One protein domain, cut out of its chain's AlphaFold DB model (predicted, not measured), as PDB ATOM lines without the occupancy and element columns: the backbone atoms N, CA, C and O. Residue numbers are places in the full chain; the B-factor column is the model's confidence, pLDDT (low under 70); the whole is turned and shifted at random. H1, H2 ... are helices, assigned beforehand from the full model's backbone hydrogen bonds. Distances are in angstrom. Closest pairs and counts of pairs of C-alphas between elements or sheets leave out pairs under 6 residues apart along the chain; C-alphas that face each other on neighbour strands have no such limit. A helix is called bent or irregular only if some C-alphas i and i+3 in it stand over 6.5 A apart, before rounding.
ATOM      1  N   ALA A   2     116.357 150.258 190.245       68.62
ATOM      2  CA  ALA A   2     116.546 151.304 189.226       68.62
ATOM      3  C   ALA A   2     115.700 151.105 187.950       68.62
ATOM      4  O   ALA A   2     115.000 152.020 187.537       68.62
ATOM      5  N   PHE A   3     115.664 149.889 187.393       74.06
ATOM      6  CA  PHE A   3     114.826 149.566 186.227       74.06
ATOM      7  C   PHE A   3     113.319 149.743 186.480       74.06
ATOM      8  O   PHE A   3     112.597 150.243 185.622       74.06
ATOM      9  N   VAL A   4     112.844 149.385 187.679       76.25
ATOM     10  CA  VAL A   4     111.432 149.540 188.067       76.25
ATOM     11  C   VAL A   4     111.086 151.017 188.257       76.25
ATOM     12  O   VAL A   4     110.037 151.459 187.802       76.25
ATOM     13  N   ALA A   5     111.984 151.802 188.859       68.94
ATOM     14  CA  ALA A   5     111.817 153.246 188.992       68.94
ATOM     15  C   ALA A   5     111.769 153.934 187.618       68.94
ATOM     16  O   ALA A   5     110.860 154.720 187.370       68.94
ATOM     17  N   TYR A   6     112.664 153.576 186.694       72.75
ATOM     18  CA  TYR A   6     112.680 154.128 185.334       72.75
ATOM     19  C   TYR A   6     111.380 153.831 184.566       72.75
ATOM     20  O   TYR A   6     110.834 154.691 183.871       72.75
ATOM     21  N   TYR A   7     110.837 152.626 184.744       73.50
ATOM     22  CA  TYR A   7     109.586 152.210 184.116       73.50
ATOM     23  C   TYR A   7     108.347 152.884 184.739       73.50
ATOM     24  O   TYR A   7     107.473 153.368 184.017       73.50
ATOM     25  N   VAL A   8     108.269 152.959 186.074       73.81
ATOM     26  CA  VAL A   8     107.097 153.474 186.810       73.81
ATOM     27  C   VAL A   8     107.059 155.006 186.870       73.81
ATOM     28  O   VAL A   8     105.989 155.587 186.704       73.81
ATOM     29  N   LEU A   9     108.197 155.670 187.098       66.81
ATOM     30  CA  LEU A   9     108.278 157.135 187.205       66.81
ATOM     31  C   LEU A   9     108.526 157.824 185.860       66.81
ATOM     32  O   LEU A   9     108.152 158.983 185.719       66.81
ATOM     33  N   GLY A  10     109.128 157.130 184.892       69.50
ATOM     34  CA  GLY A  10     109.447 157.678 183.577       69.50
ATOM     35  C   GLY A  10     108.437 157.300 182.501       69.50
ATOM     36  O   GLY A  10     107.637 158.123 182.054       69.50
ATOM     37  N   ILE A  11     108.455 156.025 182.110       65.56
ATOM     38  CA  ILE A  11     107.705 155.525 180.947       65.56
ATOM     39  C   ILE A  11     106.187 155.555 181.195       65.56
ATOM     40  O   ILE A  11     105.435 156.005 180.334       65.56
ATOM     41  N   ARG A  12     105.714 155.181 182.396       64.19
ATOM     42  CA  ARG A  12     104.281 155.273 182.753       64.19
ATOM     43  C   ARG A  12     103.746 156.701 182.912       64.19
ATOM     44  O   ARG A  12     102.534 156.884 182.889       64.19
ATOM     45  N   ARG A  13     104.617 157.700 183.073       68.19
ATOM     46  CA  ARG A  13     104.244 159.119 183.216       68.19
ATOM     47  C   ARG A  13     104.407 159.922 181.924       68.19
ATOM     48  O   ARG A  13     104.240 161.137 181.957       68.19
ATOM     49  N   ASN A  14     104.696 159.255 180.801       64.94
ATOM     50  CA  ASN A  14     104.920 159.880 179.493       64.94
ATOM     51  C   ASN A  14     106.067 160.917 179.507       64.94
ATOM     52  O   ASN A  14     106.080 161.872 178.734       64.94
ATOM     53  N   MET A  15     107.033 160.749 180.418       65.81
ATOM     54  CA  MET A  15     108.209 161.612 180.489       65.81
ATOM     55  C   MET A  15     109.219 161.156 179.436       65.81
ATOM     56  O   MET A  15     109.633 159.995 179.427       65.81
ATOM     57  N   GLY A  16     109.620 162.071 178.551       72.00
ATOM     58  CA  GLY A  16     110.629 161.798 177.531       72.00
ATOM     59  C   GLY A  16     111.946 161.325 178.152       72.00
ATOM     60  O   GLY A  16     112.360 161.824 179.200       72.00
ATOM     61  N   MET A  17     112.618 160.381 177.488       68.69
ATOM     62  CA  MET A  17     113.899 159.799 177.927       68.69
ATOM     63  C   MET A  17     114.947 160.873 178.279       68.69
ATOM     64  O   MET A  17     115.728 160.694 179.209       68.69
ATOM     65  N   SER A  18     114.908 162.018 177.589       72.94
ATOM     66  CA  SER A  18     115.762 163.184 177.839       72.94
ATOM     67  C   SER A  18     115.539 163.839 179.208       72.94
ATOM     68  O   SER A  18     116.498 164.262 179.845       72.94
ATOM     69  N   VAL A  19     114.299 163.887 179.705       77.88
ATOM     70  CA  VAL A  19     113.968 164.485 181.013       77.88
ATOM     71  C   VAL A  19     114.434 163.585 182.158       77.88
ATOM     72  O   VAL A  19     114.918 164.075 183.176       77.88
ATOM     73  N   LEU A  20     114.323 162.265 181.989       76.38
ATOM     74  CA  LEU A  20     114.846 161.288 182.951       76.38
ATOM     75  C   LEU A  20     116.372 161.333 183.020       76.38
ATOM     76  O   LEU A  20     116.927 161.301 184.120       76.38
ATOM     77  N   LEU A  21     117.032 161.454 181.863       79.88
ATOM     78  CA  LEU A  21     118.481 161.614 181.791       79.88
ATOM     79  C   LEU A  21     118.919 162.885 182.527       79.88
ATOM     80  O   LEU A  21     119.738 162.806 183.434       79.88
ATOM     81  N   SER A  22     118.280 164.020 182.235       80.94
ATOM     82  CA  SER A  22     118.627 165.310 182.838       80.94
ATOM     83  C   SER A  22     118.401 165.336 184.360       80.94
ATOM     84  O   SER A  22     119.252 165.815 185.106       80.94
ATOM     85  N   LYS A  23     117.321 164.716 184.865       79.06
ATOM     86  CA  LYS A  23     117.103 164.552 186.319       79.06
ATOM     87  C   LYS A  23     118.122 163.633 186.990       79.06
ATOM     88  O   LYS A  23     118.473 163.825 188.157       79.06
ATOM     89  N   THR A  24     118.570 162.614 186.266       80.31
ATOM     90  CA  THR A  24     119.603 161.703 186.755       80.31
ATOM     91  C   THR A  24     120.949 162.430 186.819       80.31
ATOM     92  O   THR A  24     121.620 162.360 187.845       80.31
ATOM     93  N   GLU A  25     121.306 163.201 185.789       83.12
ATOM     94  CA  GLU A  25     122.513 164.040 185.754       83.12
ATOM     95  C   GLU A  25     122.536 165.096 186.867       83.12
ATOM     96  O   GLU A  25     123.553 165.257 187.541       83.12
ATOM     97  N   GLU A  26     121.410 165.763 187.129       84.25
ATOM     98  CA  GLU A  26     121.281 166.725 188.229       84.25
ATOM     99  C   GLU A  26     121.566 166.067 189.593       84.25
ATOM    100  O   GLU A  26     122.288 166.615 190.429       84.25
ATOM    101  N   SER A  27     121.083 164.835 189.780       81.50
ATOM    102  CA  SER A  27     121.342 164.046 190.991       81.50
ATOM    103  C   SER A  27     122.816 163.639 191.113       81.50
ATOM    104  O   SER A  27     123.379 163.679 192.208       81.50
ATOM    105  N   PHE A  28     123.468 163.292 189.999       82.62
ATOM    106  CA  PHE A  28     124.906 163.009 189.977       82.62
ATOM    107  C   PHE A  28     125.741 164.242 190.334       82.62
ATOM    108  O   PHE A  28     126.686 164.122 191.114       82.62
ATOM    109  N   SER A  29     125.367 165.421 189.831       83.25
ATOM    110  CA  SER A  29     126.038 166.685 190.158       83.25
ATOM    111  C   SER A  29     125.987 166.984 191.662       83.25
ATOM    112  O   SER A  29     127.001 167.335 192.266       83.25
ATOM    113  N   SER A  30     124.841 166.732 192.306       81.88
ATOM    114  CA  SER A  30     124.684 166.906 193.757       81.88
ATOM    115  C   SER A  30     125.606 165.991 194.584       81.88
ATOM    116  O   SER A  30     126.119 166.402 195.625       81.88
ATOM    117  N   ILE A  31     125.872 164.768 194.111       83.44
ATOM    118  CA  ILE A  31     126.699 163.773 194.818       83.44
ATOM    119  C   ILE A  31     128.194 163.896 194.459       83.44
ATOM    120  O   ILE A  31     129.050 163.403 195.199       83.44
ATOM    121  N   ALA A  32     128.538 164.595 193.374       84.00
ATOM    122  CA  ALA A  32     129.906 164.711 192.866       84.00
ATOM    123  C   ALA A  32     130.912 165.204 193.919       84.00
ATOM    124  O   ALA A  32     132.005 164.650 194.028       84.00
ATOM    125  N   ASN A  33     130.537 166.189 194.742       80.50
ATOM    126  CA  ASN A  33     131.414 166.712 195.795       80.50
ATOM    127  C   ASN A  33     131.722 165.653 196.872       80.50
ATOM    128  O   ASN A  33     132.864 165.485 197.289       80.50
ATOM    129  N   ILE A  34     130.711 164.878 197.279       81.19
ATOM    130  CA  ILE A  34     130.875 163.798 198.261       81.19
ATOM    131  C   ILE A  34     131.761 162.689 197.681       81.19
ATOM    132  O   ILE A  34     132.669 162.216 198.362       81.19
ATOM    133  N   LEU A  35     131.548 162.311 196.417       83.44
ATOM    134  CA  LEU A  35     132.386 161.331 195.718       83.44
ATOM    135  C   LEU A  35     133.851 161.773 195.635       83.44
ATOM    136  O   LEU A  35     134.741 160.954 195.855       83.44
ATOM    137  N   LEU A  36     134.105 163.059 195.373       83.88
ATOM    138  CA  LEU A  36     135.452 163.631 195.361       83.88
ATOM    139  C   LEU A  36     136.134 163.511 196.728       83.88
ATOM    140  O   LEU A  36     137.287 163.087 196.804       83.88
ATOM    141  N   ILE A  37     135.413 163.821 197.807       79.38
ATOM    142  CA  ILE A  37     135.946 163.724 199.170       79.38
ATOM    143  C   ILE A  37     136.228 162.263 199.556       79.38
ATOM    144  O   ILE A  37     137.283 161.968 200.119       79.38
ATOM    145  N   ILE A  38     135.328 161.334 199.218       79.56
ATOM    146  CA  ILE A  38     135.531 159.897 199.464       79.56
ATOM    147  C   ILE A  38     136.743 159.386 198.674       79.56
ATOM    148  O   ILE A  38     137.587 158.684 199.232       79.56
ATOM    149  N   GLY A  39     136.871 159.771 197.400       82.31
ATOM    150  CA  GLY A  39     138.017 159.417 196.562       82.31
ATOM    151  C   GLY A  39     139.342 159.930 197.131       82.31
ATOM    152  O   GLY A  39     140.312 159.175 197.207       82.31
ATOM    153  N   ALA A  40     139.367 161.178 197.612       81.19
ATOM    154  CA  ALA A  40     140.531 161.759 198.279       81.19
ATOM    155  C   ALA A  40     140.893 161.012 199.577       81.19
ATOM    156  O   ALA A  40     142.064 160.710 199.798       81.19
ATOM    157  N   GLY A  41     139.902 160.642 200.398       75.94
ATOM    158  CA  GLY A  41     140.112 159.833 201.605       75.94
ATOM    159  C   GLY A  41     140.649 158.427 201.305       75.94
ATOM    160  O   GLY A  41     141.545 157.939 201.997       75.94
ATOM    161  N   GLY A  42     140.167 157.793 200.233       77.94
ATOM    162  CA  GLY A  42     140.660 156.495 199.764       77.94
ATOM    163  C   GLY A  42     142.109 156.549 199.267       77.94
ATOM    164  O   GLY A  42     142.924 155.710 199.654       77.94
ATOM    165  N   ALA A  43     142.453 157.565 198.469       81.94
ATOM    166  CA  ALA A  43     143.826 157.795 198.015       81.94
ATOM    167  C   ALA A  43     144.772 158.112 199.187       81.94
ATOM    168  O   ALA A  43     145.877 157.575 199.249       81.94
ATOM    169  N   PHE A  44     144.316 158.915 200.154       77.31
ATOM    170  CA  PHE A  44     145.058 159.228 201.375       77.31
ATOM    171  C   PHE A  44     145.377 157.972 202.198       77.31
ATOM    172  O   PHE A  44     146.525 157.782 202.592       77.31
ATOM    173  N   ASN A  45     144.414 157.059 202.374       74.31
ATOM    174  CA  ASN A  45     144.654 155.754 203.004       74.31
ATOM    175  C   ASN A  45     145.713 154.929 202.243       74.31
ATOM    176  O   ASN A  45     146.593 154.319 202.849       74.31
ATOM    177  N   GLY A  46     145.670 154.940 200.906       77.38
ATOM    178  CA  GLY A  46     146.685 154.288 200.073       77.38
ATOM    179  C   GLY A  46     148.093 154.846 200.306       77.38
ATOM    180  O   GLY A  46     149.043 154.079 200.469       77.38
ATOM    181  N   ILE A  47     148.223 156.173 200.397       81.31
ATOM    182  CA  ILE A  47     149.497 156.853 200.675       81.31
ATOM    183  C   ILE A  47     149.974 156.565 202.107       81.31
ATOM    184  O   ILE A  47     151.156 156.293 202.307       81.31
ATOM    185  N   LEU A  48     149.079 156.560 203.100       71.50
ATOM    186  CA  LEU A  48     149.404 156.210 204.492       71.50
ATOM    187  C   LEU A  48     149.963 154.787 204.631       71.50
ATOM    188  O   LEU A  48     150.894 154.557 205.406       71.50
ATOM    189  N   LYS A  49     149.423 153.837 203.860       69.75
ATOM    190  CA  LYS A  49     149.946 152.465 203.791       69.75
ATOM    191  C   LYS A  49     151.280 152.400 203.049       69.75
ATOM    192  O   LYS A  49     152.210 151.773 203.534       69.75
ATOM    193  N   GLY A  50     151.397 153.075 201.905       76.81
ATOM    194  CA  GLY A  50     152.616 153.055 201.088       76.81
ATOM    195  C   GLY A  50     153.817 153.784 201.704       76.81
ATOM    196  O   GLY A  50     154.953 153.467 201.373       76.81
ATOM    197  N   SER A  51     153.583 154.744 202.601       75.44
ATOM    198  CA  SER A  51     154.632 155.546 203.251       75.44
ATOM    199  C   SER A  51     155.188 154.938 204.544       75.44
ATOM    200  O   SER A  51     156.106 155.513 205.122       75.44
ATOM    201  N   GLY A  52     154.636 153.822 205.039       68.12
ATOM    202  CA  GLY A  52     155.027 153.240 206.336       68.12
ATOM    203  C   GLY A  52     154.661 154.111 207.551       68.12
ATOM    204  O   GLY A  52     154.991 153.782 208.692       68.12
ATOM    205  N   LEU A  53     153.944 155.221 207.327       69.00
ATOM    206  CA  LEU A  53     153.404 156.074 208.387       69.00
ATOM    207  C   LEU A  53     152.456 155.289 209.287       69.00
ATOM    208  O   LEU A  53     152.440 155.512 210.491       69.00
ATOM    209  N   SER A  54     151.702 154.354 208.711       62.34
ATOM    210  CA  SER A  54     150.825 153.469 209.472       62.34
ATOM    211  C   SER A  54     151.560 152.605 210.500       62.34
ATOM    212  O   SER A  54     151.129 152.556 211.649       62.34
ATOM    213  N   ASP A  55     152.692 152.006 210.130       68.12
ATOM    214  CA  ASP A  55     153.514 151.204 211.044       68.12
ATOM    215  C   ASP A  55     154.139 152.069 212.145       68.12
ATOM    216  O   ASP A  55     154.175 151.689 213.313       68.12
ATOM    217  N   SER A  56     154.572 153.283 211.789       68.88
ATOM    218  CA  SER A  56     155.133 154.250 212.742       68.88
ATOM    219  C   SER A  56     154.085 154.736 213.743       68.88
ATOM    220  O   SER A  56     154.350 154.833 214.941       68.88
ATOM    221  N   LEU A  57     152.874 155.018 213.259       65.56
ATOM    222  CA  LEU A  57     151.753 155.432 214.089       65.56
ATOM    223  C   LEU A  57     151.362 154.305 215.045       65.56
ATOM    224  O   LEU A  57     151.153 154.546 216.228       65.56
ATOM    225  N   ALA A  58     151.347 153.067 214.564       63.53
ATOM    226  CA  ALA A  58     151.050 151.918 215.392       63.53
ATOM    227  C   ALA A  58     152.126 151.639 216.450       63.53
ATOM    228  O   ALA A  58     151.779 151.310 217.580       63.53
ATOM    229  N   LEU A  59     153.407 151.848 216.130       65.44
ATOM    230  CA  LEU A  59     154.502 151.742 217.094       65.44
ATOM    231  C   LEU A  59     154.357 152.785 218.216       65.44
ATOM    232  O   LEU A  59     154.446 152.444 219.393       65.44
ATOM    233  N   VAL A  60     154.056 154.040 217.861       65.75
ATOM    234  CA  VAL A  60     153.793 155.121 218.831       65.75
ATOM    235  C   VAL A  60     152.568 154.803 219.689       65.75
ATOM    236  O   VAL A  60     152.606 154.991 220.901       65.75
ATOM    237  N   LEU A  61     151.498 154.285 219.082       61.72
ATOM    238  CA  LEU A  61     150.279 153.900 219.794       61.72
ATOM    239  C   LEU A  61     150.478 152.669 220.687       61.72
ATOM    240  O   LEU A  61     149.875 152.613 221.748       61.72
ATOM    241  N   SER A  62     151.323 151.709 220.295       60.88
ATOM    242  CA  SER A  62     151.678 150.545 221.123       60.88
ATOM    243  C   SER A  62     152.521 150.912 222.348       60.88
ATOM    244  O   SER A  62     152.548 150.163 223.317       60.88
ATOM    245  N   GLY A  63     153.187 152.074 222.321       60.47
ATOM    246  CA  GLY A  63     153.918 152.628 223.463       60.47
ATOM    247  C   GLY A  63     153.038 153.385 224.464       60.47
ATOM    248  O   GLY A  63     153.537 153.822 225.498       60.47
ATOM    249  N   ILE A  64     151.747 153.561 224.170       61.25
ATOM    250  CA  ILE A  64     150.769 154.158 225.076       61.25
ATOM    251  C   ILE A  64     149.890 153.010 225.585       61.25
ATOM    252  O   ILE A  64     149.120 152.452 224.811       61.25
ATOM    253  N   ASP A  65     149.965 152.675 226.878       55.22
ATOM    254  CA  ASP A  65     149.107 151.681 227.561       55.22
ATOM    255  C   ASP A  65     147.624 152.129 227.650       55.22
ATOM    256  O   ASP A  65     146.995 152.104 228.710       55.22
ATOM    257  N   MET A  66     147.039 152.613 226.553       57.28
ATOM    258  CA  MET A  66     145.676 153.132 226.491       57.28
ATOM    259  C   MET A  66     144.833 152.324 225.510       57.28
ATOM    260  O   MET A  66     145.289 151.908 224.450       57.28
ATOM    261  N   HIS A  67     143.569 152.100 225.879       63.00
ATOM    262  CA  HIS A  67     142.659 151.249 225.123       63.00
ATOM    263  C   HIS A  67     142.513 151.759 223.670       63.00
ATOM    264  O   HIS A  67     142.102 152.908 223.474       63.00
ATOM    265  N   PRO A  68     142.795 150.937 222.643       65.50
ATOM    266  CA  PRO A  68     142.827 151.364 221.237       65.50
ATOM    267  C   PRO A  68     141.501 151.969 220.749       65.50
ATOM    268  O   PRO A  68     141.501 152.872 219.913       65.50
ATOM    269  N   ILE A  69     140.373 151.551 221.339       68.12
ATOM    270  CA  ILE A  69     139.041 152.110 221.064       68.12
ATOM    271  C   ILE A  69     138.936 153.598 221.439       68.12
ATOM    272  O   ILE A  69     138.341 154.381 220.703       68.12
ATOM    273  N   LEU A  70     139.543 154.013 222.557       68.75
ATOM    274  CA  LEU A  70     139.512 155.403 223.022       68.75
ATOM    275  C   LEU A  70     140.379 156.296 222.139       68.75
ATOM    276  O   LEU A  70     140.039 157.449 221.891       68.75
ATOM    277  N   LEU A  71     141.481 155.747 221.635       70.38
ATOM    278  CA  LEU A  71     142.412 156.451 220.765       70.38
ATOM    279  C   LEU A  71     141.804 156.663 219.370       70.38
ATOM    280  O   LEU A  71     141.824 157.780 218.852       70.38
ATOM    281  N   ALA A  72     141.153 155.632 218.819       70.75
ATOM    282  CA  ALA A  72     140.352 155.737 217.599       70.75
ATOM    283  C   ALA A  72     139.208 156.753 217.749       70.75
ATOM    284  O   ALA A  72     138.992 157.584 216.865       70.75
ATOM    285  N   TRP A  73     138.513 156.734 218.890       75.00
ATOM    286  CA  TRP A  73     137.440 157.678 219.200       75.00
ATOM    287  C   TRP A  73     137.936 159.127 219.310       75.00
ATOM    288  O   TRP A  73     137.316 160.037 218.761       75.00
ATOM    289  N   LEU A  74     139.085 159.349 219.950       73.94
ATOM    290  CA  LEU A  74     139.683 160.677 220.104       73.94
ATOM    291  C   LEU A  74     140.118 161.256 218.750       73.94
ATOM    292  O   LEU A  74     139.807 162.407 218.445       73.94
ATOM    293  N   VAL A  75     140.757 160.445 217.901       71.88
ATOM    294  CA  VAL A  75     141.102 160.837 216.525       71.88
ATOM    295  C   VAL A  75     139.841 161.144 215.715       71.88
ATOM    296  O   VAL A  75     139.793 162.161 215.021       71.88
ATOM    297  N   ALA A  76     138.798 160.317 215.839       72.75
ATOM    298  CA  ALA A  76     137.529 160.542 215.159       72.75
ATOM    299  C   ALA A  76     136.873 161.867 215.577       72.75
ATOM    300  O   ALA A  76     136.413 162.606 214.711       72.75
ATOM    301  N   ILE A  77     136.878 162.212 216.870       76.88
ATOM    302  CA  ILE A  77     136.320 163.479 217.368       76.88
ATOM    303  C   ILE A  77     137.138 164.686 216.918       76.88
ATOM    304  O   ILE A  77     136.550 165.685 216.510       76.88
ATOM    305  N   ILE A  78     138.470 164.609 216.947       74.06
ATOM    306  CA  ILE A  78     139.326 165.708 216.478       74.06
ATOM    307  C   ILE A  78     139.086 165.965 214.988       74.06
ATOM    308  O   ILE A  78     138.893 167.110 214.579       74.06
ATOM    309  N   LEU A  79     139.029 164.902 214.180       71.25
ATOM    310  CA  LEU A  79     138.712 165.020 212.759       71.25
ATOM    311  C   LEU A  79     137.283 165.523 212.532       71.25
ATOM    312  O   LEU A  79     137.055 166.322 211.628       71.25
ATOM    313  N   HIS A  80     136.326 165.116 213.365       74.56
ATOM    314  CA  HIS A  80     134.956 165.611 213.291       74.56
ATOM    315  C   HIS A  80     134.856 167.103 213.611       74.56
ATOM    316  O   HIS A  80     134.196 167.836 212.879       74.56
ATOM    317  N   ALA A  81     135.551 167.568 214.648       75.75
ATOM    318  CA  ALA A  81     135.597 168.977 215.013       75.75
ATOM    319  C   ALA A  81     136.288 169.832 213.936       75.75
ATOM    320  O   ALA A  81     135.835 170.936 213.652       75.75
ATOM    321  N   ALA A  82     137.353 169.317 213.311       71.25
ATOM    322  CA  ALA A  82     138.093 170.031 212.272       71.25
ATOM    323  C   ALA A  82     137.346 170.099 210.930       71.25
ATOM    324  O   ALA A  82     137.441 171.099 210.223       71.25
ATOM    325  N   VAL A  83     136.617 169.040 210.563       70.19
ATOM    326  CA  VAL A  83     135.977 168.931 209.244       70.19
ATOM    327  C   VAL A  83     134.492 169.317 209.272       70.19
ATOM    328  O   VAL A  83     133.914 169.624 208.231       70.19
ATOM    329  N   GLY A  84     133.844 169.302 210.441       66.31
ATOM    330  CA  GLY A  84     132.437 169.679 210.633       66.31
ATOM    331  C   GLY A  84     131.407 168.731 209.998       66.31
ATOM    332  O   GLY A  84     130.222 168.818 210.309       66.31
ATOM    333  N   SER A  85     131.834 167.808 209.127       72.00
ATOM    334  CA  SER A  85     130.984 166.828 208.446       72.00
ATOM    335  C   SER A  85     131.248 165.411 208.947       72.00
ATOM    336  O   SER A  85     132.364 164.891 208.847       72.00
ATOM    337  N   ALA A  86     130.183 164.758 209.423       70.06
ATOM    338  CA  ALA A  86     130.214 163.395 209.946       70.06
ATOM    339  C   ALA A  86     130.801 162.381 208.952       70.06
ATOM    340  O   ALA A  86     131.569 161.503 209.343       70.06
ATOM    341  N   THR A  87     130.492 162.524 207.663       70.88
ATOM    342  CA  THR A  87     130.920 161.592 206.612       70.88
ATOM    343  C   THR A  87     132.416 161.680 206.336       70.88
ATOM    344  O   THR A  87     133.079 160.660 206.148       70.88
ATOM    345  N   VAL A  88     132.975 162.890 206.344       66.94
ATOM    346  CA  VAL A  88     134.401 163.097 206.063       66.94
ATOM    347  C   VAL A  88     135.251 162.729 207.276       66.94
ATOM    348  O   VAL A  88     136.306 162.114 207.130       66.94
ATOM    349  N   ALA A  89     134.743 163.011 208.478       68.56
ATOM    350  CA  ALA A  89     135.349 162.569 209.727       68.56
ATOM    351  C   ALA A  89     135.430 161.038 209.814       68.56
ATOM    352  O   ALA A  89     136.480 160.501 210.155       68.56
ATOM    353  N   MET A  90     134.354 160.333 209.438       72.44
ATOM    354  CA  MET A  90     134.323 158.867 209.409       72.44
ATOM    355  C   MET A  90     135.338 158.294 208.409       72.44
ATOM    356  O   MET A  90     136.079 157.375 208.756       72.44
ATOM    357  N   MET A  91     135.425 158.849 207.193       75.12
ATOM    358  CA  MET A  91     136.412 158.417 206.191       75.12
ATOM    359  C   MET A  91     137.855 158.653 206.663       75.12
ATOM    360  O   MET A  91     138.693 157.763 206.534       75.12
ATOM    361  N   GLY A  92     138.140 159.817 207.258       71.38
ATOM    362  CA  GLY A  92     139.463 160.141 207.799       71.38
ATOM    363  C   GLY A  92     139.852 159.262 208.991       71.38
ATOM    364  O   GLY A  92     140.962 158.734 209.027       71.38
ATOM    365  N   ALA A  93     138.924 159.031 209.923       70.69
ATOM    366  CA  ALA A  93     139.139 158.123 211.047       70.69
ATOM    367  C   ALA A  93     139.398 156.694 210.557       70.69
ATOM    368  O   ALA A  93     140.352 156.062 210.994       70.69
ATOM    369  N   THR A  94     138.624 156.212 209.579       72.31
ATOM    370  CA  THR A  94     138.831 154.887 208.974       72.31
ATOM    371  C   THR A  94     140.199 154.784 208.300       72.31
ATOM    372  O   THR A  94     140.867 153.768 208.450       72.31
ATOM    373  N   ALA A  95     140.662 155.827 207.602       68.56
ATOM    374  CA  ALA A  95     141.985 155.833 206.971       68.56
ATOM    375  C   ALA A  95     143.136 155.702 207.986       68.56
ATOM    376  O   ALA A  95     144.163 155.103 207.674       68.56
ATOM    377  N   ILE A  96     142.952 156.226 209.201       68.00
ATOM    378  CA  ILE A  96     143.946 156.164 210.278       68.00
ATOM    379  C   ILE A  96     143.820 154.867 211.085       68.00
ATOM    380  O   ILE A  96     144.830 154.269 211.436       68.00
ATOM    381  N   VAL A  97     142.597 154.406 211.356       68.69
ATOM    382  CA  VAL A  97     142.315 153.218 212.178       68.69
ATOM    383  C   VAL A  97     142.513 151.916 211.398       68.69
ATOM    384  O   VAL A  97     142.997 150.937 211.961       68.69
ATOM    385  N   ALA A  98     142.220 151.889 210.093       69.31
ATOM    386  CA  ALA A  98     142.311 150.680 209.273       69.31
ATOM    387  C   ALA A  98     143.673 149.967 209.308       69.31
ATOM    388  O   ALA A  98     143.680 148.739 209.399       69.31
ATOM    389  N   PRO A  99     144.823 150.662 209.235       66.31
ATOM    390  CA  PRO A  99     146.109 149.989 209.305       66.31
ATOM    391  C   PRO A  99     146.598 149.732 210.743       66.31
ATOM    392  O   PRO A  99     147.590 149.035 210.914       66.31
ATOM    393  N   LEU A 100     145.903 150.237 211.770       64.06
ATOM    394  CA  LEU A 100     146.199 149.956 213.184       64.06
ATOM    395  C   LEU A 100     145.563 148.637 213.664       64.06
ATOM    396  O   LEU A 100     146.069 148.007 214.591       64.06
ATOM    397  N   MET A 101     144.478 148.193 213.017       63.12
ATOM    398  CA  MET A 101     143.748 146.963 213.370       63.12
ATOM    399  C   MET A 101     144.590 145.669 213.358       63.12
ATOM    400  O   MET A 101     144.428 144.867 214.275       63.12
ATOM    401  N   PRO A 102     145.518 145.432 212.405       62.97
ATOM    402  CA  PRO A 102     146.332 144.211 212.384       62.97
ATOM    403  C   PRO A 102     147.242 144.032 213.609       62.97
ATOM    404  O   PRO A 102     147.670 142.914 213.884       62.97
ATOM    405  N   MET A 103     147.539 145.111 214.345       57.97
ATOM    406  CA  MET A 103     148.377 145.077 215.550       57.97
ATOM    407  C   MET A 103     147.611 144.711 216.827       57.97
ATOM    408  O   MET A 103     148.232 144.355 217.826       57.97
ATOM    409  N   TYR A 104     146.276 144.728 216.788       60.22
ATOM    410  CA  TYR A 104     145.415 144.335 217.901       60.22
ATOM    411  C   TYR A 104     144.444 143.228 217.453       60.22
ATOM    412  O   TYR A 104     143.280 143.495 217.168       60.22
TER     413      TYR A 104
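This is residues 2 to 104 of the 110 residues of the protein "DsdX permease" of Exiguobacterium mexicanum (UniProt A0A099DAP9). One long bent helix, H2, makes the long axis; H1 folds back at one end of it, and at the other end the helical hairpin H4 and H5 packs on it through H5, with H3 near the corner. Residues 21 to 33, within H2, stand free between these ends. The printed part has 103 residues with five named helices, H1 to H5 in order, and no named strand: all helix. It is extended, with a radius of gyration of the C-alphas of 20.7 A and spans of 66 by 26 by 23 A.

Find C-alpha 2 at (116.546, 151.304, 189.226); from there H1 runs to residue 13. H2, residues 17 to 50, was assigned as one helix by its hydrogen bonds but is bent: C-alphas 30 and 33 are 7.0 A apart. Its arms are H2a, residues 17 to 30, 20.4 A long, and H2b, residues 33 to 50, 25.8 A long. H3 holds residues 53 to 62, and H4 residues 68 to 83, 22.3 A long. H5, residues 86 to 97, ends at C-alpha 97, (142.315, 153.218, 212.178).

Look first at Gly 10 and Leu 20, the closest C-alphas of H1 and H2a, 6.5 A apart: these helices only just touch, with 3 pairs within 8 A. H2a and H2b stand at a steep tilt of 52 degrees. H2b touches H5 at a shallow tilt of 10 degrees, the same way, closest at C-alphas 45 and 95, 4.8 A. H4 touches H5, opposite ways at 41 degrees, closest at C-alphas 80 and 89, 4.7 A. H3 is close to H2b but not clearly touching, with C-alphas 48 and 54 5.9 A apart. H2b and H4 are apart. Every O i to N i+4 pair is within hydrogen-bond range in H2a, H2b, H3, H4 and H5, and 6 of 8 in H1.

The farthest C-alphas, of Asn 14 and Gly 63, are 66.2 A apart. The printed part has no cut, and its four links between helices are tight. Mean pLDDT of the printed part is 71.9; among the residues under 70 are 52 to 70 and 95 to 104.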